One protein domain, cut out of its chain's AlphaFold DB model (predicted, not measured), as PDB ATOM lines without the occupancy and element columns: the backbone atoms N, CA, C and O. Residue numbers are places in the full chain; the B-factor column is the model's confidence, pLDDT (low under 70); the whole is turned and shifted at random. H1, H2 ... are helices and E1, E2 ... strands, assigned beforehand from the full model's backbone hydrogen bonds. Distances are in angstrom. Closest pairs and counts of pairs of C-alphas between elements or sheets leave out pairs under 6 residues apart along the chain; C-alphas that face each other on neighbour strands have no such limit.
ATOM      1  N   LYS A 581     -54.783   7.533  67.042       74.25
ATOM      2  CA  LYS A 581     -53.851   7.270  65.943       74.25
ATOM      3  C   LYS A 581     -54.588   7.308  64.603       74.25
ATOM      4  O   LYS A 581     -55.626   6.675  64.448       74.25
ATOM      5  N   TYR A 582     -53.990   7.973  63.622       80.56
ATOM      6  CA  TYR A 582     -54.366   7.875  62.213       80.56
ATOM      7  C   TYR A 582     -53.165   7.323  61.435       80.56
ATOM      8  O   TYR A 582     -52.050   7.808  61.645       80.56
ATOM      9  N   SER A 583     -53.353   6.332  60.560       77.62
ATOM     10  CA  SER A 583     -52.356   5.962  59.545       77.62
ATOM     11  C   SER A 583     -52.989   5.836  58.162       77.62
ATOM     12  O   SER A 583     -54.165   5.501  58.020       77.62
ATOM     13  N   ILE A 584     -52.197   6.166  57.145       80.06
ATOM     14  CA  ILE A 584     -52.546   6.043  55.734       80.06
ATOM     15  C   ILE A 584     -51.374   5.292  55.101       80.06
ATOM     16  O   ILE A 584     -50.279   5.845  54.972       80.06
ATOM     17  N   ASP A 585     -51.584   4.010  54.810       77.06
ATOM     18  CA  ASP A 585     -50.545   3.062  54.411       77.06
ATOM     19  C   ASP A 585     -50.667   2.747  52.901       77.06
ATOM     20  O   ASP A 585     -51.769   2.570  52.384       77.06
ATOM     21  N   ASP A 586     -49.532   2.578  52.215       77.44
ATOM     22  CA  ASP A 586     -49.426   1.982  50.871       77.44
ATOM     23  C   ASP A 586     -50.217   2.689  49.741       77.44
ATOM     24  O   ASP A 586     -50.705   2.026  48.826       77.44
ATOM     25  N   VAL A 587     -50.348   4.024  49.783       80.12
ATOM     26  CA  VAL A 587     -51.236   4.767  48.865       80.12
ATOM     27  C   VAL A 587     -50.554   5.244  47.588       80.12
ATOM     28  O   VAL A 587     -49.739   6.163  47.643       80.12
ATOM     29  N   SER A 588     -50.970   4.725  46.430       82.50
ATOM     30  CA  SER A 588     -50.597   5.278  45.113       82.50
ATOM     31  C   SER A 588     -51.691   6.205  44.561       82.50
ATOM     32  O   SER A 588     -52.860   5.822  44.567       82.50
ATOM     33  N   LEU A 589     -51.344   7.373  44.004       83.94
ATOM     34  CA  LEU A 589     -52.233   8.176  43.142       83.94
ATOM     35  C   LEU A 589     -51.599   8.398  41.762       83.94
ATOM     36  O   LEU A 589     -50.513   8.961  41.636       83.94
ATOM     37  N   GLU A 590     -52.325   7.968  40.733       86.56
ATOM     38  CA  GLU A 590     -52.136   8.254  39.315       86.56
ATOM     39  C   GLU A 590     -53.087   9.391  38.874       86.56
ATOM     40  O   GLU A 590     -54.287   9.197  38.681       86.56
ATOM     41  N   LEU A 591     -52.558  10.606  38.737       85.88
ATOM     42  CA  LEU A 591     -53.304  11.800  38.328       85.88
ATOM     43  C   LEU A 591     -53.067  12.093  36.844       85.88
ATOM     44  O   LEU A 591     -51.933  12.353  36.449       85.88
ATOM     45  N   HIS A 592     -54.132  12.092  36.048       85.88
ATOM     46  CA  HIS A 592     -54.147  12.438  34.629       85.88
ATOM     47  C   HIS A 592     -54.758  13.832  34.424       85.88
ATOM     48  O   HIS A 592     -55.973  14.013  34.561       85.88
ATOM     49  N   LEU A 593     -53.928  14.809  34.060       86.31
ATOM     50  CA  LEU A 593     -54.382  16.136  33.636       86.31
ATOM     51  C   LEU A 593     -54.516  16.166  32.113       86.31
ATOM     52  O   LEU A 593     -53.602  15.713  31.420       86.31
ATOM     53  N   TYR A 594     -55.623  16.706  31.601       83.12
ATOM     54  CA  TYR A 594     -55.886  16.848  30.163       83.12
ATOM     55  C   TYR A 594     -56.085  18.306  29.755       83.12
ATOM     56  O   TYR A 594     -56.567  19.123  30.540       83.12
ATOM     57  N   GLY A 595     -55.772  18.616  28.497       75.31
ATOM     58  CA  GLY A 595     -56.209  19.861  27.869       75.31
ATOM     59  C   GLY A 595     -57.709  19.872  27.556       75.31
ATOM     60  O   GLY A 595     -58.372  18.833  27.518       75.31
ATOM     61  N   GLY A 596     -58.241  21.056  27.258       81.00
ATOM     62  CA  GLY A 596     -59.640  21.238  26.869       81.00
ATOM     63  C   GLY A 596     -60.580  21.429  28.060       81.00
ATOM     64  O   GLY A 596     -60.186  21.983  29.080       81.00
ATOM     65  N   ALA A 597     -61.838  21.014  27.903       80.69
ATOM     66  CA  ALA A 597     -62.891  21.205  28.901       80.69
ATOM     67  C   ALA A 597     -63.810  19.978  28.970       80.69
ATOM     68  O   ALA A 597     -64.163  19.396  27.938       80.69
ATOM     69  N   ASP A 598     -64.203  19.575  30.175       83.25
ATOM     70  CA  ASP A 598     -65.115  18.450  30.390       83.25
ATOM     71  C   ASP A 598     -66.591  18.878  30.366       83.25
ATOM     72  O   ASP A 598     -67.415  18.170  29.779       83.25
ATOM     73  N   PHE A 599     -66.921  20.032  30.961       78.69
ATOM     74  CA  PHE A 599     -68.291  20.506  31.204       78.69
ATOM     75  C   PHE A 599     -68.733  21.689  30.325       78.69
ATOM     76  O   PHE A 599     -69.900  22.083  30.372       78.69
ATOM     77  N   SER A 600     -67.840  22.253  29.503       71.75
ATOM     78  CA  SER A 600     -68.195  23.312  28.545       71.75
ATOM     79  C   SER A 600     -69.282  22.870  27.552       71.75
ATOM     80  O   SER A 600     -69.259  21.755  27.032       71.75
ATOM     81  N   THR A 601     -70.191  23.786  27.206       66.12
ATOM     82  CA  THR A 601     -71.212  23.611  26.153       66.12
ATOM     83  C   THR A 601     -70.680  23.847  24.735       66.12
ATOM     84  O   THR A 601     -71.401  23.641  23.759       66.12
ATOM     85  N   SER A 602     -69.423  24.279  24.594       67.31
ATOM     86  CA  SER A 602     -68.774  24.549  23.306       67.31
ATOM     87  C   SER A 602     -67.305  24.123  23.303       67.31
ATOM     88  O   SER A 602     -66.648  24.071  24.347       67.31
ATOM     89  N   LYS A 603     -66.768  23.809  22.119       71.38
ATOM     90  CA  LYS A 603     -65.367  23.396  21.987       71.38
ATOM     91  C   LYS A 603     -64.435  24.589  22.281       71.38
ATOM     92  O   LYS A 603     -64.584  25.612  21.611       71.38
ATOM     93  N   PRO A 604     -63.459  24.464  23.201       71.19
ATOM     94  CA  PRO A 604     -62.484  25.520  23.458       71.19
ATOM     95  C   PRO A 604     -61.588  25.775  22.229       71.19
ATOM     96  O   PRO A 604     -61.430  24.885  21.381       71.19
ATOM     97  N   PRO A 605     -60.994  26.978  22.110       72.69
ATOM     98  CA  PRO A 605     -60.071  27.299  21.027       72.69
ATOM     99  C   PRO A 605     -58.842  26.380  21.055       72.69
ATOM    100  O   PRO A 605     -58.365  25.981  22.117       72.69
ATOM    101  N   SER A 606     -58.314  26.044  19.878       68.69
ATOM    102  CA  SER A 606     -57.091  25.246  19.755       68.69
ATOM    103  C   SER A 606     -55.869  26.063  20.179       68.69
ATOM    104  O   SER A 606     -55.504  27.018  19.490       68.69
ATOM    105  N   LYS A 607     -55.243  25.659  21.285       77.56
ATOM    106  CA  LYS A 607     -53.967  26.186  21.791       77.56
ATOM    107  C   LYS A 607     -52.795  25.627  20.946       77.56
ATOM    108  O   LYS A 607     -52.991  24.613  20.270       77.56
ATOM    109  N   PRO A 608     -51.605  26.260  20.897       68.25
ATOM    110  CA  PRO A 608     -50.558  25.902  19.923       68.25
ATOM    111  C   PRO A 608     -50.052  24.454  20.039       68.25
ATOM    112  O   PRO A 608     -49.752  23.829  19.023       68.25
ATOM    113  N   TYR A 609     -50.052  23.886  21.247       70.94
ATOM    114  CA  TYR A 609     -49.689  22.492  21.518       70.94
ATOM    115  C   TYR A 609     -50.755  21.450  21.080       70.94
ATOM    116  O   TYR A 609     -50.481  20.248  21.052       70.94
ATOM    117  N   CYS A 610     -51.964  21.868  20.677       65.69
ATOM    118  CA  CYS A 610     -53.062  20.990  20.237       65.69
ATOM    119  C   CYS A 610     -52.892  20.489  18.779       65.69
ATOM    120  O   CYS A 610     -53.709  20.785  17.899       65.69
ATOM    121  N   SER A 622     -58.906   3.555  25.426       47.28
ATOM    122  CA  SER A 622     -60.272   4.000  25.806       47.28
ATOM    123  C   SER A 622     -60.556   5.507  26.029       47.28
ATOM    124  O   SER A 622     -60.120   6.063  27.035       47.28
ATOM    125  N   PRO A 623     -61.404   6.161  25.201       49.34
ATOM    126  CA  PRO A 623     -61.835   7.541  25.442       49.34
ATOM    127  C   PRO A 623     -62.812   7.627  26.629       49.34
ATOM    128  O   PRO A 623     -64.015   7.408  26.484       49.34
ATOM    129  N   VAL A 624     -62.283   7.965  27.804       58.19
ATOM    130  CA  VAL A 624     -63.025   8.167  29.056       58.19
ATOM    131  C   VAL A 624     -62.911   9.647  29.439       58.19
ATOM    132  O   VAL A 624     -61.831  10.112  29.803       58.19
ATOM    133  N   GLY A 625     -64.006  10.409  29.324       63.47
ATOM    134  CA  GLY A 625     -64.014  11.845  29.636       63.47
ATOM    135  C   GLY A 625     -65.132  12.657  28.975       63.47
ATOM    136  O   GLY A 625     -66.017  12.106  28.311       63.47
ATOM    137  N   GLY A 626     -65.080  13.980  29.154       63.44
ATOM    138  CA  GLY A 626     -65.982  14.935  28.514       63.44
ATOM    139  C   GLY A 626     -65.804  15.034  26.997       63.44
ATOM    140  O   GLY A 626     -64.854  14.512  26.411       63.44
ATOM    141  N   HIS A 627     -66.749  15.698  26.326       66.69
ATOM    142  CA  HIS A 627     -66.785  15.725  24.855       66.69
ATOM    143  C   HIS A 627     -65.699  16.616  24.225       66.69
ATOM    144  O   HIS A 627     -65.353  16.416  23.060       66.69
ATOM    145  N   TYR A 628     -65.139  17.554  24.995       73.94
ATOM    146  CA  TYR A 628     -64.080  18.467  24.560       73.94
ATOM    147  C   TYR A 628     -62.752  18.269  25.313       73.94
ATOM    148  O   TYR A 628     -61.891  19.148  25.269       73.94
ATOM    149  N   ARG A 629     -62.570  17.109  25.963       79.38
ATOM    150  CA  ARG A 629     -61.292  16.668  26.542       79.38
ATOM    151  C   ARG A 629     -60.281  16.416  25.418       79.38
ATOM    152  O   ARG A 629     -60.530  15.600  24.528       79.38
ATOM    153  N   ASP A 630     -59.158  17.125  25.443       74.88
ATOM    154  CA  ASP A 630     -58.094  17.002  24.452       74.88
ATOM    155  C   ASP A 630     -57.044  15.981  24.899       74.88
ATOM    156  O   ASP A 630     -56.329  16.169  25.879       74.88
ATOM    157  N   TYR A 631     -56.928  14.899  24.133       71.62
ATOM    158  CA  TYR A 631     -55.937  13.843  24.342       71.62
ATOM    159  C   TYR A 631     -54.567  14.189  23.721       71.62
ATOM    160  O   TYR A 631     -53.643  13.383  23.806       71.62
ATOM    161  N   SER A 632     -54.431  15.358  23.079       64.56
ATOM    162  CA  SER A 632     -53.166  15.860  22.517       64.56
ATOM    163  C   SER A 632     -52.233  16.422  23.590       64.56
ATOM    164  O   SER A 632     -51.019  16.367  23.415       64.56
ATOM    165  N   ALA A 633     -52.792  16.914  24.700       64.81
ATOM    166  CA  ALA A 633     -52.068  17.348  25.888       64.81
ATOM    167  C   ALA A 633     -52.524  16.507  27.086       64.81
ATOM    168  O   ALA A 633     -53.678  16.577  27.507       64.81
ATOM    169  N   HIS A 634     -51.617  15.684  27.605       73.44
ATOM    170  CA  HIS A 634     -51.870  14.815  28.747       73.44
ATOM    171  C   HIS A 634     -50.608  14.725  29.609       73.44
ATOM    172  O   HIS A 634     -49.520  14.462  29.094       73.44
ATOM    173  N   VAL A 635     -50.759  14.912  30.919       70.19
ATOM    174  CA  VAL A 635     -49.675  14.756  31.898       70.19
ATOM    175  C   VAL A 635     -50.126  13.788  32.984       70.19
ATOM    176  O   VAL A 635     -51.162  14.001  33.615       70.19
ATOM    177  N   LYS A 636     -49.340  12.728  33.202       77.56
ATOM    178  CA  LYS A 636     -49.581  11.728  34.251       77.56
ATOM    179  C   LYS A 636     -48.597  11.917  35.403       77.56
ATOM    180  O   LYS A 636     -47.401  11.727  35.216       77.56
ATOM    181  N   PHE A 637     -49.099  12.192  36.598       71.69
ATOM    182  CA  PHE A 637     -48.326  12.188  37.838       71.69
ATOM    183  C   PHE A 637     -48.559  10.848  38.540       71.69
ATOM    184  O   PHE A 637     -49.702  10.413  38.654       71.69
ATOM    185  N   ILE A 638     -47.502  10.198  39.020       53.00
ATOM    186  CA  ILE A 638     -47.584   9.116  40.008       53.00
ATOM    187  C   ILE A 638     -46.994   9.655  41.308       53.00
ATOM    188  O   ILE A 638     -45.886  10.194  41.269       53.00
ATOM    189  N   PHE A 639     -47.672   9.466  42.439       61.91
ATOM    190  CA  PHE A 639     -47.049   9.564  43.760       61.91
ATOM    191  C   PHE A 639     -47.455   8.405  44.678       61.91
ATOM    192  O   PHE A 639     -48.573   7.908  44.592       61.91
ATOM    193  N   GLU A 640     -46.540   7.990  45.559       45.38
ATOM    194  CA  GLU A 640     -46.702   6.861  46.494       45.38
ATOM    195  C   GLU A 640     -46.492   7.329  47.944       45.38
ATOM    196  O   GLU A 640     -45.453   7.922  48.230       45.38
ATOM    197  N   VAL A 641     -47.413   7.056  48.874       47.56
ATOM    198  CA  VAL A 641     -47.365   7.520  50.276       47.56
ATOM    199  C   VAL A 641     -47.234   6.347  51.254       47.56
ATOM    200  O   VAL A 641     -48.012   5.394  51.201       47.56
ATOM    201  N   TYR A 642     -46.280   6.446  52.189       46.31
ATOM    202  CA  TYR A 642     -46.004   5.428  53.214       46.31
ATOM    203  C   TYR A 642     -45.704   6.061  54.596       46.31
ATOM    204  O   TYR A 642     -45.031   7.096  54.678       46.31
ATOM    205  N   ASP A 643     -46.110   5.398  55.688       44.66
ATOM    206  CA  ASP A 643     -45.746   5.700  57.093       44.66
ATOM    207  C   ASP A 643     -44.982   4.530  57.742       44.66
ATOM    208  O   ASP A 643     -45.302   3.389  57.416       44.66
ATOM    209  N   LYS A 644     -44.049   4.821  58.684       43.22
ATOM    210  CA  LYS A 644     -43.765   4.045  59.931       43.22
ATOM    211  C   LYS A 644     -43.121   4.894  61.068       43.22
ATOM    212  O   LYS A 644     -41.970   4.662  61.439       43.22
ATOM    213  N   GLY A 645     -43.893   5.790  61.695       57.22
ATOM    214  CA  GLY A 645     -43.981   5.964  63.167       57.22
ATOM    215  C   GLY A 645     -42.926   6.740  64.004       57.22
ATOM    216  O   GLY A 645     -41.945   7.291  63.505       57.22
ATOM    217  N   ALA A 646     -43.153   6.695  65.338       49.88
ATOM    218  CA  ALA A 646     -42.380   7.241  66.489       49.88
ATOM    219  C   ALA A 646     -42.845   8.636  67.058       49.88
ATOM    220  O   ALA A 646     -43.875   9.138  66.611       49.88
ATOM    221  N   PRO A 647     -42.289   9.205  68.163       49.06
ATOM    222  CA  PRO A 647     -43.092   9.349  69.394       49.06
ATOM    223  C   PRO A 647     -43.037  10.744  70.080       49.06
ATOM    224  O   PRO A 647     -42.009  11.111  70.650       49.06
ATOM    225  N   ALA A 648     -44.143  11.494  70.094       38.69
ATOM    226  CA  ALA A 648     -44.236  12.847  70.671       38.69
ATOM    227  C   ALA A 648     -45.681  13.208  71.076       38.69
ATOM    228  O   ALA A 648     -46.582  12.390  70.898       38.69
ATOM    229  N   LEU A 649     -45.914  14.435  71.578       47.06
ATOM    230  CA  LEU A 649     -47.273  14.956  71.817       47.06
ATOM    231  C   LEU A 649     -48.041  15.101  70.493       47.06
ATOM    232  O   LEU A 649     -49.186  14.668  70.393       47.06
ATOM    233  N   SER A 650     -47.376  15.615  69.456       53.47
ATOM    234  CA  SER A 650     -47.743  15.331  68.068       53.47
ATOM    235  C   SER A 650     -46.477  14.973  67.284       53.47
ATOM    236  O   SER A 650     -45.485  15.705  67.302       53.47
ATOM    237  N   THR A 651     -46.479  13.803  66.638       63.34
ATOM    238  CA  THR A 651     -45.502  13.463  65.596       63.34
ATOM    239  C   THR A 651     -46.260  13.378  64.286       63.34
ATOM    240  O   THR A 651     -47.189  12.581  64.172       63.34
ATOM    241  N   ARG A 652     -45.846  14.145  63.279       69.94
ATOM    242  CA  ARG A 652     -46.375  14.022  61.916       69.94
ATOM    243  C   ARG A 652     -45.246  13.535  61.020       69.94
ATOM    244  O   ARG A 652     -44.277  14.261  60.791       69.94
ATOM    245  N   LEU A 653     -45.351  12.288  60.567       71.69
ATOM    246  CA  LEU A 653     -44.496  11.725  59.529       71.69
ATOM    247  C   LEU A 653     -45.277  11.746  58.217       71.69
ATOM    248  O   LEU A 653     -46.334  11.137  58.108       71.69
ATOM    249  N   PHE A 654     -44.737  12.443  57.225       78.25
ATOM    250  CA  PHE A 654     -45.186  12.367  55.843       78.25
ATOM    251  C   PHE A 654     -44.004  11.887  55.004       78.25
ATOM    252  O   PHE A 654     -42.902  12.432  55.127       78.25
ATOM    253  N   SER A 655     -44.190  10.856  54.181       75.94
ATOM    254  CA  SER A 655     -43.142  10.407  53.266       75.94
ATOM    255  C   SER A 655     -43.715   9.927  51.943       75.94
ATOM    256  O   SER A 655     -44.724   9.223  51.913       75.94
ATOM    257  N   ILE A 656     -43.053  10.342  50.864       79.12
ATOM    258  CA  ILE A 656     -43.388   9.980  49.493       79.12
ATOM    259  C   ILE A 656     -42.292   9.045  48.986       79.12
ATOM    260  O   ILE A 656     -41.118   9.430  48.967       79.12
ATOM    261  N   GLY A 657     -42.662   7.824  48.600       73.31
ATOM    262  CA  GLY A 657     -41.742   6.799  48.104       73.31
ATOM    263  C   GLY A 657     -41.084   7.224  46.795       73.31
ATOM    264  O   GLY A 657     -39.859   7.333  46.722       73.31
ATOM    265  N   SER A 658     -41.913   7.557  45.806       77.94
ATOM    266  CA  SER A 658     -41.524   8.019  44.473       77.94
ATOM    267  C   SER A 658     -42.479   9.111  43.977       77.94
ATOM    268  O   SER A 658     -43.658   9.107  44.333       77.94
ATOM    269  N   ILE A 659     -41.982  10.018  43.128       82.75
ATOM    270  CA  ILE A 659     -42.810  10.820  42.218       82.75
ATOM    271  C   ILE A 659     -42.242  10.683  40.810       82.75
ATOM    272  O   ILE A 659     -41.051  10.920  40.594       82.75
ATOM    273  N   GLU A 660     -43.099  10.371  39.841       82.56
ATOM    274  CA  GLU A 660     -42.793  10.571  38.424       82.56
ATOM    275  C   GLU A 660     -43.887  11.406  37.761       82.56
ATOM    276  O   GLU A 660     -45.068  11.082  37.862       82.56
ATOM    277  N   ILE A 661     -43.487  12.459  37.049       86.62
ATOM    278  CA  ILE A 661     -44.351  13.215  36.142       86.62
ATOM    279  C   ILE A 661     -43.993  12.783  34.725       86.62
ATOM    280  O   ILE A 661     -42.866  12.981  34.263       86.62
ATOM    281  N   LEU A 662     -44.947  12.168  34.041       84.75
ATOM    282  CA  LEU A 662     -44.838  11.711  32.667       84.75
ATOM    283  C   LEU A 662     -45.523  12.707  31.740       84.75
ATOM    284  O   LEU A 662     -46.727  12.939  31.832       84.75
ATOM    285  N   ASP A 663     -44.739  13.226  30.807       84.38
ATOM    286  CA  ASP A 663     -45.235  13.956  29.653       84.38
ATOM    287  C   ASP A 663     -45.803  12.950  28.640       84.38
ATOM    288  O   ASP A 663     -45.147  11.962  28.289       84.38
ATOM    289  N   LYS A 664     -47.047  13.158  28.209       82.69
ATOM    290  CA  LYS A 664     -47.715  12.371  27.166       82.69
ATOM    291  C   LYS A 664     -48.285  13.258  26.061       82.69
ATOM    292  O   LYS A 664     -49.132  12.787  25.303       82.69
ATOM    293  N   MET A 665     -47.823  14.502  25.950       76.69
ATOM    294  CA  MET A 665     -48.245  15.393  24.880       76.69
ATOM    295  C   MET A 665     -47.830  14.845  23.508       76.69
ATOM    296  O   MET A 665     -46.820  14.152  23.357       76.69
ATOM    297  N   MET A 666     -48.642  15.141  22.495       72.69
ATOM    298  CA  MET A 666     -48.435  14.689  21.117       72.69
ATOM    299  C   MET A 666     -47.383  15.514  20.364       72.69
ATOM    300  O   MET A 666     -46.825  15.013  19.385       72.69
ATOM    301  N   SER A 667     -47.113  16.748  20.799       73.94
ATOM    302  CA  SER A 667     -46.062  17.601  20.237       73.94
ATOM    303  C   SER A 667     -44.683  17.325  20.848       73.94
ATOM    304  O   SER A 667     -43.686  17.278  20.119       73.94
ATOM    305  N   SER A 668     -44.625  17.073  22.162       79.62
ATOM    306  CA  SER A 668     -43.358  16.873  22.862       79.62
ATOM    307  C   SER A 668     -42.643  15.577  22.461       79.62
ATOM    308  O   SER A 668     -43.219  14.499  22.276       79.62
ATOM    309  N   LYS A 669     -41.314  15.677  22.391       79.62
ATOM    310  CA  LYS A 669     -40.402  14.531  22.255       79.62
ATOM    311  C   LYS A 669     -40.021  13.938  23.615       79.62
ATOM    312  O   LYS A 669     -39.507  12.818  23.659       79.62
ATOM    313  N   ILE A 670     -40.292  14.656  24.705       80.44
ATOM    314  CA  ILE A 670     -40.080  14.224  26.086       80.44
ATOM    315  C   ILE A 670     -41.126  13.137  26.436       80.44
ATOM    316  O   ILE A 670     -41.999  12.775  25.637       80.44
ATOM    317  N   ASN A 671     -40.932  12.475  27.579       82.12
ATOM    318  CA  ASN A 671     -41.845  11.457  28.124       82.12
ATOM    319  C   ASN A 671     -41.749  11.320  29.660       82.12
ATOM    320  O   ASN A 671     -42.673  10.819  30.292       82.12
ATOM    321  N   LYS A 672     -40.644  11.759  30.280       85.06
ATOM    322  CA  LYS A 672     -40.554  11.994  31.730       85.06
ATOM    323  C   LYS A 672     -40.188  13.456  31.955       85.06
ATOM    324  O   LYS A 672     -39.074  13.839  31.605       85.06
ATOM    325  N   LEU A 673     -41.115  14.231  32.512       85.38
ATOM    326  CA  LEU A 673     -40.901  15.633  32.856       85.38
ATOM    327  C   LEU A 673     -40.186  15.779  34.197       85.38
ATOM    328  O   LEU A 673     -39.265  16.576  34.308       85.38
ATOM    329  N   LEU A 674     -40.554  14.975  35.196       83.25
ATOM    330  CA  LEU A 674     -39.881  14.936  36.495       83.25
ATOM    331  C   LEU A 674     -39.738  13.489  36.950       83.25
ATOM    332  O   LEU A 674     -40.680  12.706  36.844       83.25
ATOM    333  N   TYR A 675     -38.551  13.120  37.420       81.50
ATOM    334  CA  TYR A 675     -38.258  11.763  37.882       81.50
ATOM    335  C   TYR A 675     -37.068  11.758  38.858       81.50
ATOM    336  O   TYR A 675     -36.247  12.686  38.831       81.50
ATOM    337  N   PRO A 676     -36.926  10.726  39.714       75.19
ATOM    338  CA  PRO A 676     -35.796  10.617  40.631       75.19
ATOM    339  C   PRO A 676     -34.468  10.554  39.869       75.19
ATOM    340  O   PRO A 676     -34.337   9.813  38.889       75.19
ATOM    341  N   HIS A 677     -33.457  11.298  40.327       69.00
ATOM    342  CA  HIS A 677     -32.138  11.280  39.703       69.00
ATOM    343  C   HIS A 677     -31.496   9.898  39.886       69.00
ATOM    344  O   HIS A 677     -31.115   9.508  40.988       69.00
ATOM    345  N   VAL A 678     -31.351   9.147  38.792       59.72
ATOM    346  CA  VAL A 678     -30.620   7.876  38.805       59.72
ATOM    347  C   VAL A 678     -29.125   8.181  38.805       59.72
ATOM    348  O   VAL A 678     -28.595   8.674  37.811       59.72
ATOM    349  N   TRP A 679     -28.467   7.914  39.932       54.03
ATOM    350  CA  TRP A 679     -27.012   7.802  39.991       54.03
ATOM    351  C   TRP A 679     -26.558   6.468  39.388       54.03
ATOM    352  O   TRP A 679     -27.275   5.467  39.456       54.03
ATOM    353  N   ASP A 680     -25.379   6.484  38.769       41.84
ATOM    354  CA  ASP A 680     -24.821   5.350  38.034       41.84
ATOM    355  C   ASP A 680     -24.331   4.200  38.934       41.84
ATOM    356  O   ASP A 680     -24.335   4.275  40.163       41.84
ATOM    357  N   SER A 687     -33.117   1.390  48.171       48.19
ATOM    358  CA  SER A 687     -34.508   1.003  47.859       48.19
ATOM    359  C   SER A 687     -35.517   1.147  49.015       48.19
ATOM    360  O   SER A 687     -36.636   0.658  48.926       48.19
ATOM    361  N   GLN A 688     -35.114   1.797  50.107       53.66
ATOM    362  CA  GLN A 688     -35.878   2.020  51.336       53.66
ATOM    363  C   GLN A 688     -35.841   3.493  51.789       53.66
ATOM    364  O   GLN A 688     -36.337   3.823  52.863       53.66
ATOM    365  N   SER A 689     -35.211   4.387  51.015       62.69
ATOM    366  CA  SER A 689     -35.184   5.828  51.298       62.69
ATOM    367  C   SER A 689     -36.295   6.536  50.513       62.69
ATOM    368  O   SER A 689     -36.243   6.496  49.284       62.69
ATOM    369  N   PRO A 690     -37.275   7.186  51.172       72.94
ATOM    370  CA  PRO A 690     -38.331   7.915  50.475       72.94
ATOM    371  C   PRO A 690     -37.748   9.116  49.721       72.94
ATOM    372  O   PRO A 690     -36.857   9.803  50.230       72.94
ATOM    373  N   MET A 691     -38.270   9.382  48.522       76.75
ATOM    374  CA  MET A 691     -37.854  10.504  47.682       76.75
ATOM    375  C   MET A 691     -38.072  11.857  48.372       76.75
ATOM    376  O   MET A 691     -37.223  12.738  48.265       76.75
ATOM    377  N   PHE A 692     -39.166  12.005  49.123       81.25
ATOM    378  CA  PHE A 692     -39.435  13.167  49.971       81.25
ATOM    379  C   PHE A 692     -39.888  12.707  51.359       81.25
ATOM    380  O   PHE A 692     -40.661  11.758  51.475       81.25
ATOM    381  N   SER A 693     -39.444  13.368  52.431       80.69
ATOM    382  CA  SER A 693     -40.063  13.184  53.748       80.69
ATOM    383  C   SER A 693     -40.042  14.447  54.599       80.69
ATOM    384  O   SER A 693     -39.064  15.197  54.600       80.69
ATOM    385  N   VAL A 694     -41.117  14.640  55.358       79.56
ATOM    386  CA  VAL A 694     -41.254  15.657  56.402       79.56
ATOM    387  C   VAL A 694     -41.498  14.933  57.717       79.56
ATOM    388  O   VAL A 694     -42.366  14.066  57.816       79.56
ATOM    389  N   ARG A 695     -40.718  15.283  58.738       74.94
ATOM    390  CA  ARG A 695     -40.888  14.798  60.108       74.94
ATOM    391  C   ARG A 695     -41.051  16.002  61.015       74.94
ATOM    392  O   ARG A 695     -40.084  16.735  61.220       74.94
ATOM    393  N   LEU A 696     -42.257  16.209  61.525       76.62
ATOM    394  CA  LEU A 696     -42.555  17.217  62.536       76.62
ATOM    395  C   LEU A 696     -42.696  16.527  63.894       76.62
ATOM    396  O   LEU A 696     -43.426  15.546  64.015       76.62
ATOM    397  N   TYR A 697     -41.991  17.046  64.892       72.25
ATOM    398  CA  TYR A 697     -42.084  16.665  66.300       72.25
ATOM    399  C   TYR A 697     -42.557  17.887  67.089       72.25
ATOM    400  O   TYR A 697     -41.973  18.957  66.929       72.25
ATOM    401  N   GLU A 698     -43.565  17.740  67.944       73.44
ATOM    402  CA  GLU A 698     -44.182  18.827  68.713       73.44
ATOM    403  C   GLU A 698     -44.197  18.509  70.218       73.44
ATOM    404  O   GLU A 698     -44.451  17.373  70.634       73.44
ATOM    405  N   THR A 699     -43.901  19.518  71.040       64.88
ATOM    406  CA  THR A 699     -43.883  19.431  72.512       64.88
ATOM    407  C   THR A 699     -45.184  19.957  73.139       64.88
ATOM    408  O   THR A 699     -45.888  20.746  72.510       64.88
ATOM    409  N   PRO A 700     -45.478  19.641  74.419       53.91
ATOM    410  CA  PRO A 700     -46.570  20.280  75.169       53.91
ATOM    411  C   PRO A 700     -46.468  21.812  75.291       53.91
ATOM    412  O   PRO A 700     -47.421  22.461  75.713       53.91
ATOM    413  N   GLN A 701     -45.314  22.395  74.955       57.72
ATOM    414  CA  GLN A 701     -45.050  23.835  74.990       57.72
ATOM    415  C   GLN A 701     -45.315  24.515  73.632       57.72
ATOM    416  O   GLN A 701     -45.081  25.710  73.506       57.72
ATOM    417  N   HIS A 702     -45.817  23.773  72.633       60.41
ATOM    418  CA  HIS A 702     -45.953  24.181  71.222       60.41
ATOM    419  C   HIS A 702     -44.614  24.495  70.521       60.41
ATOM    420  O   HIS A 702     -44.590  24.905  69.362       60.41
ATOM    421  N   GLU A 703     -43.477  24.233  71.175       66.94
ATOM    422  CA  GLU A 703     -42.172  24.228  70.518       66.94
ATOM    423  C   GLU A 703     -42.066  22.985  69.626       66.94
ATOM    424  O   GLU A 703     -42.229  21.849  70.096       66.94
ATOM    425  N   GLY A 704     -41.810  23.203  68.335       68.62
ATOM    426  CA  GLY A 704     -41.771  22.161  67.316       68.62
ATOM    427  C   GLY A 704     -40.420  22.065  66.609       68.62
ATOM    428  O   GLY A 704     -39.764  23.067  66.334       68.62
ATOM    429  N   LYS A 705     -40.013  20.841  66.259       75.06
ATOM    430  CA  LYS A 705     -38.826  20.565  65.443       75.06
ATOM    431  C   LYS A 705     -39.225  19.860  64.155       75.06
ATOM    432  O   LYS A 705     -39.632  18.700  64.175       75.06
ATOM    433  N   MET A 706     -39.053  20.550  63.032       81.31
ATOM    434  CA  MET A 706     -39.245  19.986  61.698       81.31
ATOM    435  C   MET A 706     -37.912  19.512  61.102       81.31
ATOM    436  O   MET A 706     -36.888  20.184  61.218       81.31
ATOM    437  N   LYS A 707     -37.930  18.367  60.417       79.12
ATOM    438  CA  LYS A 707     -36.882  17.932  59.489       79.12
ATOM    439  C   LYS A 707     -37.514  17.593  58.144       79.12
ATOM    440  O   LYS A 707     -38.360  16.707  58.075       79.12
ATOM    441  N   VAL A 708     -37.046  18.250  57.088       83.06
ATOM    442  CA  VAL A 708     -37.388  17.941  55.692       83.06
ATOM    443  C   VAL A 708     -36.211  17.207  55.037       83.06
ATOM    444  O   VAL A 708     -35.053  17.434  55.394       83.06
ATOM    445  N   SER A 709     -36.495  16.311  54.097       80.62
ATOM    446  CA  SER A 709     -35.508  15.650  53.237       80.62
ATOM    447  C   SER A 709     -36.071  15.464  51.832       80.62
ATOM    448  O   SER A 709     -37.192  14.976  51.700       80.62
ATOM    449  N   LEU A 710     -35.281  15.770  50.806       82.69
ATOM    450  CA  LEU A 710     -35.610  15.554  49.398       82.69
ATOM    451  C   LEU A 710     -34.403  14.897  48.710       82.69
ATOM    452  O   LEU A 710     -33.271  15.343  48.908       82.69
ATOM    453  N   LEU A 711     -34.631  13.835  47.937       81.31
ATOM    454  CA  LEU A 711     -33.623  13.260  47.043       81.31
ATOM    455  C   LEU A 711     -33.528  14.094  45.754       81.31
ATOM    456  O   LEU A 711     -34.550  14.618  45.308       81.31
ATOM    457  N   PRO A 712     -32.347  14.210  45.117       79.88
ATOM    458  CA  PRO A 712     -32.210  14.955  43.871       79.88
ATOM    459  C   PRO A 712     -33.147  14.448  42.772       79.88
ATOM    460  O   PRO A 712     -33.278  13.245  42.533       79.88
ATOM    461  N   LEU A 713     -33.773  15.394  42.081       82.56
ATOM    462  CA  LEU A 713     -34.689  15.157  40.970       82.56
ATOM    463  C   LEU A 713     -34.004  15.543  39.654       82.56
ATOM    464  O   LEU A 713     -33.064  16.340  39.644       82.56
ATOM    465  N   ARG A 714     -34.483  15.000  38.536       81.38
ATOM    466  CA  ARG A 714     -34.231  15.559  37.202       81.38
ATOM    467  C   ARG A 714     -35.531  16.152  36.678       81.38
ATOM    468  O   ARG A 714     -36.582  15.539  36.854       81.38
ATOM    469  N   ILE A 715     -35.437  17.322  36.049       85.50
ATOM    470  CA  ILE A 715     -36.556  18.013  35.405       85.50
ATOM    471  C   ILE A 715     -36.187  18.240  33.939       85.50
ATOM    472  O   ILE A 715     -35.146  18.825  33.651       85.50
ATOM    473  N   ASN A 716     -37.038  17.766  33.034       85.56
ATOM    474  CA  ASN A 716     -36.913  17.894  31.588       85.56
ATOM    475  C   ASN A 716     -38.236  18.462  31.050       85.56
ATOM    476  O   ASN A 716     -39.221  17.735  31.006       85.56
ATOM    477  N   ALA A 717     -38.278  19.716  30.611       86.06
ATOM    478  CA  ALA A 717     -39.461  20.287  29.965       86.06
ATOM    479  C   ALA A 717     -39.056  21.030  28.687       86.06
ATOM    480  O   ALA A 717     -37.950  21.568  28.614       86.06
ATOM    481  N   ASP A 718     -39.935  21.032  27.689       86.81
ATOM    482  CA  ASP A 718     -39.840  21.895  26.512       86.81
ATOM    483  C   ASP A 718     -40.892  23.013  26.585       86.81
ATOM    484  O   ASP A 718     -41.643  23.115  27.559       86.81
ATOM    485  N   GLN A 719     -40.880  23.910  25.595       85.44
ATOM    486  CA  GLN A 719     -41.737  25.094  25.589       85.44
ATOM    487  C   GLN A 719     -43.222  24.716  25.613       85.44
ATOM    488  O   GLN A 719     -43.942  25.213  26.471       85.44
ATOM    489  N   ASP A 720     -43.651  23.807  24.734       83.88
ATOM    490  CA  ASP A 720     -45.026  23.315  24.651       83.88
ATOM    491  C   ASP A 720     -45.536  22.807  26.010       83.88
ATOM    492  O   ASP A 720     -46.642  23.152  26.427       83.88
ATOM    493  N   THR A 721     -44.742  21.990  26.717       85.62
ATOM    494  CA  THR A 721     -45.165  21.413  28.002       85.62
ATOM    495  C   THR A 721     -45.191  22.455  29.124       85.62
ATOM    496  O   THR A 721     -46.032  22.359  30.017       85.62
ATOM    497  N   LEU A 722     -44.326  23.475  29.083       86.81
ATOM    498  CA  LEU A 722     -44.399  24.607  30.014       86.81
ATOM    499  C   LEU A 722     -45.613  25.501  29.728       86.81
ATOM    500  O   LEU A 722     -46.315  25.850  30.669       86.81
ATOM    501  N   GLU A 723     -45.908  25.791  28.459       86.75
ATOM    502  CA  GLU A 723     -47.080  26.567  28.031       86.75
ATOM    503  C   GLU A 723     -48.388  25.857  28.422       86.75
ATOM    504  O   GLU A 723     -49.272  26.483  28.999       86.75
ATOM    505  N   PHE A 724     -48.489  24.535  28.224       87.38
ATOM    506  CA  PHE A 724     -49.627  23.741  28.712       87.38
ATOM    507  C   PHE A 724     -49.786  23.802  30.239       87.38
ATOM    508  O   PHE A 724     -50.909  23.927  30.730       87.38
ATOM    509  N   LEU A 725     -48.691  23.682  30.998       88.06
ATOM    510  CA  LEU A 725     -48.746  23.696  32.463       88.06
ATOM    511  C   LEU A 725     -49.075  25.089  33.013       88.06
ATOM    512  O   LEU A 725     -49.843  25.183  33.968       88.06
ATOM    513  N   GLU A 726     -48.534  26.151  32.415       88.12
ATOM    514  CA  GLU A 726     -48.876  27.539  32.738       88.12
ATOM    515  C   GLU A 726     -50.367  27.792  32.486       88.12
ATOM    516  O   GLU A 726     -51.083  28.184  33.407       88.12
ATOM    517  N   ASP A 727     -50.866  27.457  31.295       86.50
ATOM    518  CA  ASP A 727     -52.280  27.600  30.950       86.50
ATOM    519  C   ASP A 727     -53.204  26.781  31.863       86.50
ATOM    520  O   ASP A 727     -54.190  27.315  32.365       86.50
ATOM    521  N   TYR A 728     -52.889  25.508  32.129       88.31
ATOM    522  CA  TYR A 728     -53.710  24.665  33.004       88.31
ATOM    523  C   TYR A 728     -53.755  25.215  34.439       88.31
ATOM    524  O   TYR A 728     -54.809  25.197  35.077       88.31
ATOM    525  N   MET A 729     -52.632  25.726  34.956       87.75
ATOM    526  CA  MET A 729     -52.559  26.310  36.299       87.75
ATOM    527  C   MET A 729     -53.210  27.697  36.381       87.75
ATOM    528  O   MET A 729     -53.781  28.036  37.421       87.75
ATOM    529  N   ASN A 730     -53.188  28.479  35.300       87.00
ATOM    530  CA  ASN A 730     -53.923  29.739  35.179       87.00
ATOM    531  C   ASN A 730     -55.442  29.488  35.124       87.00
ATOM    532  O   ASN A 730     -56.184  30.098  35.893       87.00
ATOM    533  N   ASP A 731     -55.899  28.528  34.311       85.31
ATOM    534  CA  ASP A 731     -57.305  28.097  34.261       85.31
ATOM    535  C   ASP A 731     -57.775  27.563  35.639       85.31
ATOM    536  O   ASP A 731     -58.876  27.879  36.097       85.31
ATOM    537  N   LEU A 732     -56.924  26.797  36.341       85.69
ATOM    538  CA  LEU A 732     -57.211  26.234  37.670       85.69
ATOM    539  C   LEU A 732     -57.279  27.311  38.772       85.69
ATOM    540  O   LEU A 732     -58.230  27.359  39.552       85.69
ATOM    541  N   SER A 733     -56.287  28.201  38.845       83.38
ATOM    542  CA  SER A 733     -56.250  29.280  39.849       83.38
ATOM    543  C   SER A 733     -57.296  30.374  39.589       83.38
ATOM    544  O   SER A 733     -57.841  30.947  40.535       83.38
ATOM    545  N   GLY A 734     -57.665  30.595  38.325       78.62
ATOM    546  CA  GLY A 734     -58.801  31.429  37.929       78.62
ATOM    547  C   GLY A 734     -60.173  30.851  38.305       78.62
ATOM    548  O   GLY A 734     -61.137  31.611  38.385       78.62
ATOM    549  N   GLY A 735     -60.276  29.542  38.574       75.75
ATOM    550  CA  GLY A 735     -61.535  28.876  38.932       75.75
ATOM    551  C   GLY A 735     -61.690  28.460  40.402       75.75
ATOM    552  O   GLY A 735     -62.825  28.327  40.863       75.75
ATOM    553  N   VAL A 736     -60.603  28.253  41.155       78.44
ATOM    554  CA  VAL A 736     -60.675  27.799  42.560       78.44
ATOM    555  C   VAL A 736     -60.817  28.973  43.537       78.44
ATOM    556  O   VAL A 736     -59.892  29.764  43.724       78.44
ATOM    557  N   THR A 737     -61.950  29.042  44.241       68.56
ATOM    558  CA  THR A 737     -62.296  30.161  45.145       68.56
ATOM    559  C   THR A 737     -61.336  30.301  46.329       68.56
ATOM    560  O   THR A 737     -60.989  31.415  46.724       68.56
ATOM    561  N   VAL A 738     -60.838  29.179  46.861       61.78
ATOM    562  CA  VAL A 738     -59.877  29.147  47.980       61.78
ATOM    563  C   VAL A 738     -58.566  29.856  47.622       61.78
ATOM    564  O   VAL A 738     -58.051  30.635  48.420       61.78
ATOM    565  N   LEU A 739     -58.053  29.649  46.403       58.00
ATOM    566  CA  LEU A 739     -56.797  30.255  45.941       58.00
ATOM    567  C   LEU A 739     -56.946  31.759  45.655       58.00
ATOM    568  O   LEU A 739     -55.972  32.509  45.695       58.00
ATOM    569  N   GLN A 740     -58.167  32.230  45.401       56.69
ATOM    570  CA  GLN A 740     -58.448  33.656  45.212       56.69
ATOM    571  C   GLN A 740     -58.459  34.418  46.542       56.69
ATOM    572  O   GLN A 740     -58.015  35.564  46.586       56.69
ATOM    573  N   ALA A 741     -58.891  33.781  47.638       51.34
ATOM    574  CA  ALA A 741     -58.931  34.403  48.962       51.34
ATOM    575  C   ALA A 741     -57.532  34.806  49.475       51.34
ATOM    576  O   ALA A 741     -57.361  35.910  49.996       51.34
ATOM    577  N   GLU A 742     -56.514  33.960  49.277       46.78
ATOM    578  CA  GLU A 742     -55.136  34.267  49.696       46.78
ATOM    579  C   GLU A 742     -54.522  35.428  48.891       46.78
ATOM    580  O   GLU A 742     -53.812  36.266  49.450       46.78
ATOM    581  N   ASN A 743     -54.861  35.553  47.603       39.47
ATOM    582  CA  ASN A 743     -54.344  36.613  46.730       39.47
ATOM    583  C   ASN A 743     -54.812  38.033  47.116       39.47
ATOM    584  O   ASN A 743     -54.126  39.001  46.794       39.47
TER     585      ASN A 743
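AT A GLANCE: This is residues 581 to 610, 622 to 680 and 687 to 743 of the 927 residues of an uncharacterized protein of Onchocerca flexuosa (UniProt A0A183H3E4). A long, twisted antiparallel sheet makes a wall in two staggered parts: E4 pairs with E3 over one part of its length and with E6 over another, with E2 beyond E3 and E7 beyond E6. One helix, H1, crosses one face over E2 and E3, and its last turns and H2 stick out as residues 729 to 743; the small pair E5 and E8 lies near E4. The printed part has 146 residues, with eight named strands E1 to E8 followed by helices H1 and H2; the sheet's order is E2, E3, E4, E6, E7, and the class is mixed, helices and strands. The whole is loose, with a radius of gyration of the C-alphas of 19.4 A and spans of 56 by 45 by 29 A.

IN THESE COORDINATES: In the sheet, E2 is residues 587 to 597, 28.4 A long, E3 is 628 to 641, 32.6 A, and E4 is 650 to 663, 38.5 A, from C-alpha 650 at (-47.743, 15.331, 68.068) to C-alpha 663 at (-45.235, 13.956, 29.653). E6, residues 692 to 698, and E7, residues 704 to 710, are each 20.1 A long. E1 is residues 581 to 585, beginning at C-alpha 581 (-53.851, 7.270, 65.943). E5 is residues 674 to 676 and E8 is 713 to 715. H1 is residues 719 to 735, 24.2 A, and H2 is 737 to 743, ending at C-alpha 743 (-54.344, 36.613, 46.730).

HOW THE PARTS SIT: E4 pairs with E6 over residues 650 to 656, where N 654 and O 694 are 2.9 A apart, and with E3 over 656 to 663, where N 638 and O 660 are 2.8 A apart. E3 and E4 form a hairpin, as do E6 and E7, with N 695 and O 707 at 2.8 A. At edge strand E2, N 591 and O 637 of E3 are 2.9 A apart. E2 bends by 54 degrees at residue 594, and E3 by 84 degrees at 632. E1 pairs with no named strand and runs on into E2 at 67 degrees. E5 and E8 are antiparallel, with N 714 and O 675 at 2.9 A; the closest C-alphas of E4 and E5, Glu 660 and Tyr 675, are 4.7 A apart. H1 is on the sheet at a height of 9.9 A, making two layers, a helix on one face of a sheet. It is over E2 and only just over E3, with 3 C-alphas falling on E3, and runs across the strands, at 88 degrees to E2 on the local plane; the closest C-alphas of H1 and E2 are Tyr 728 and Gly 595, 7.5 A. H2 is not on the sheet and only just touches H1, only at the corner, with 3 pairs of C-alphas within 8 A, the closest Ser 733 and Leu 739 at 6.2 A. In H1 every O i to N i+4 pair is within hydrogen-bond range; in H2 1 of 3 is, beside 3 of 4 O i to N i+3 pairs.

THE WHOLE: The two C-alphas farthest apart, Ser 602 and Gln 701, are 56.9 A apart. Residues 611 to 621 and 681 to 686 are not printed, with C-alpha gaps of 19.3 A and 14.5 A. Of the links printed whole, none is long. Mean pLDDT of the printed part is 72.5; 48 residues are under 70, among them 638 to 652 and 737 to 743.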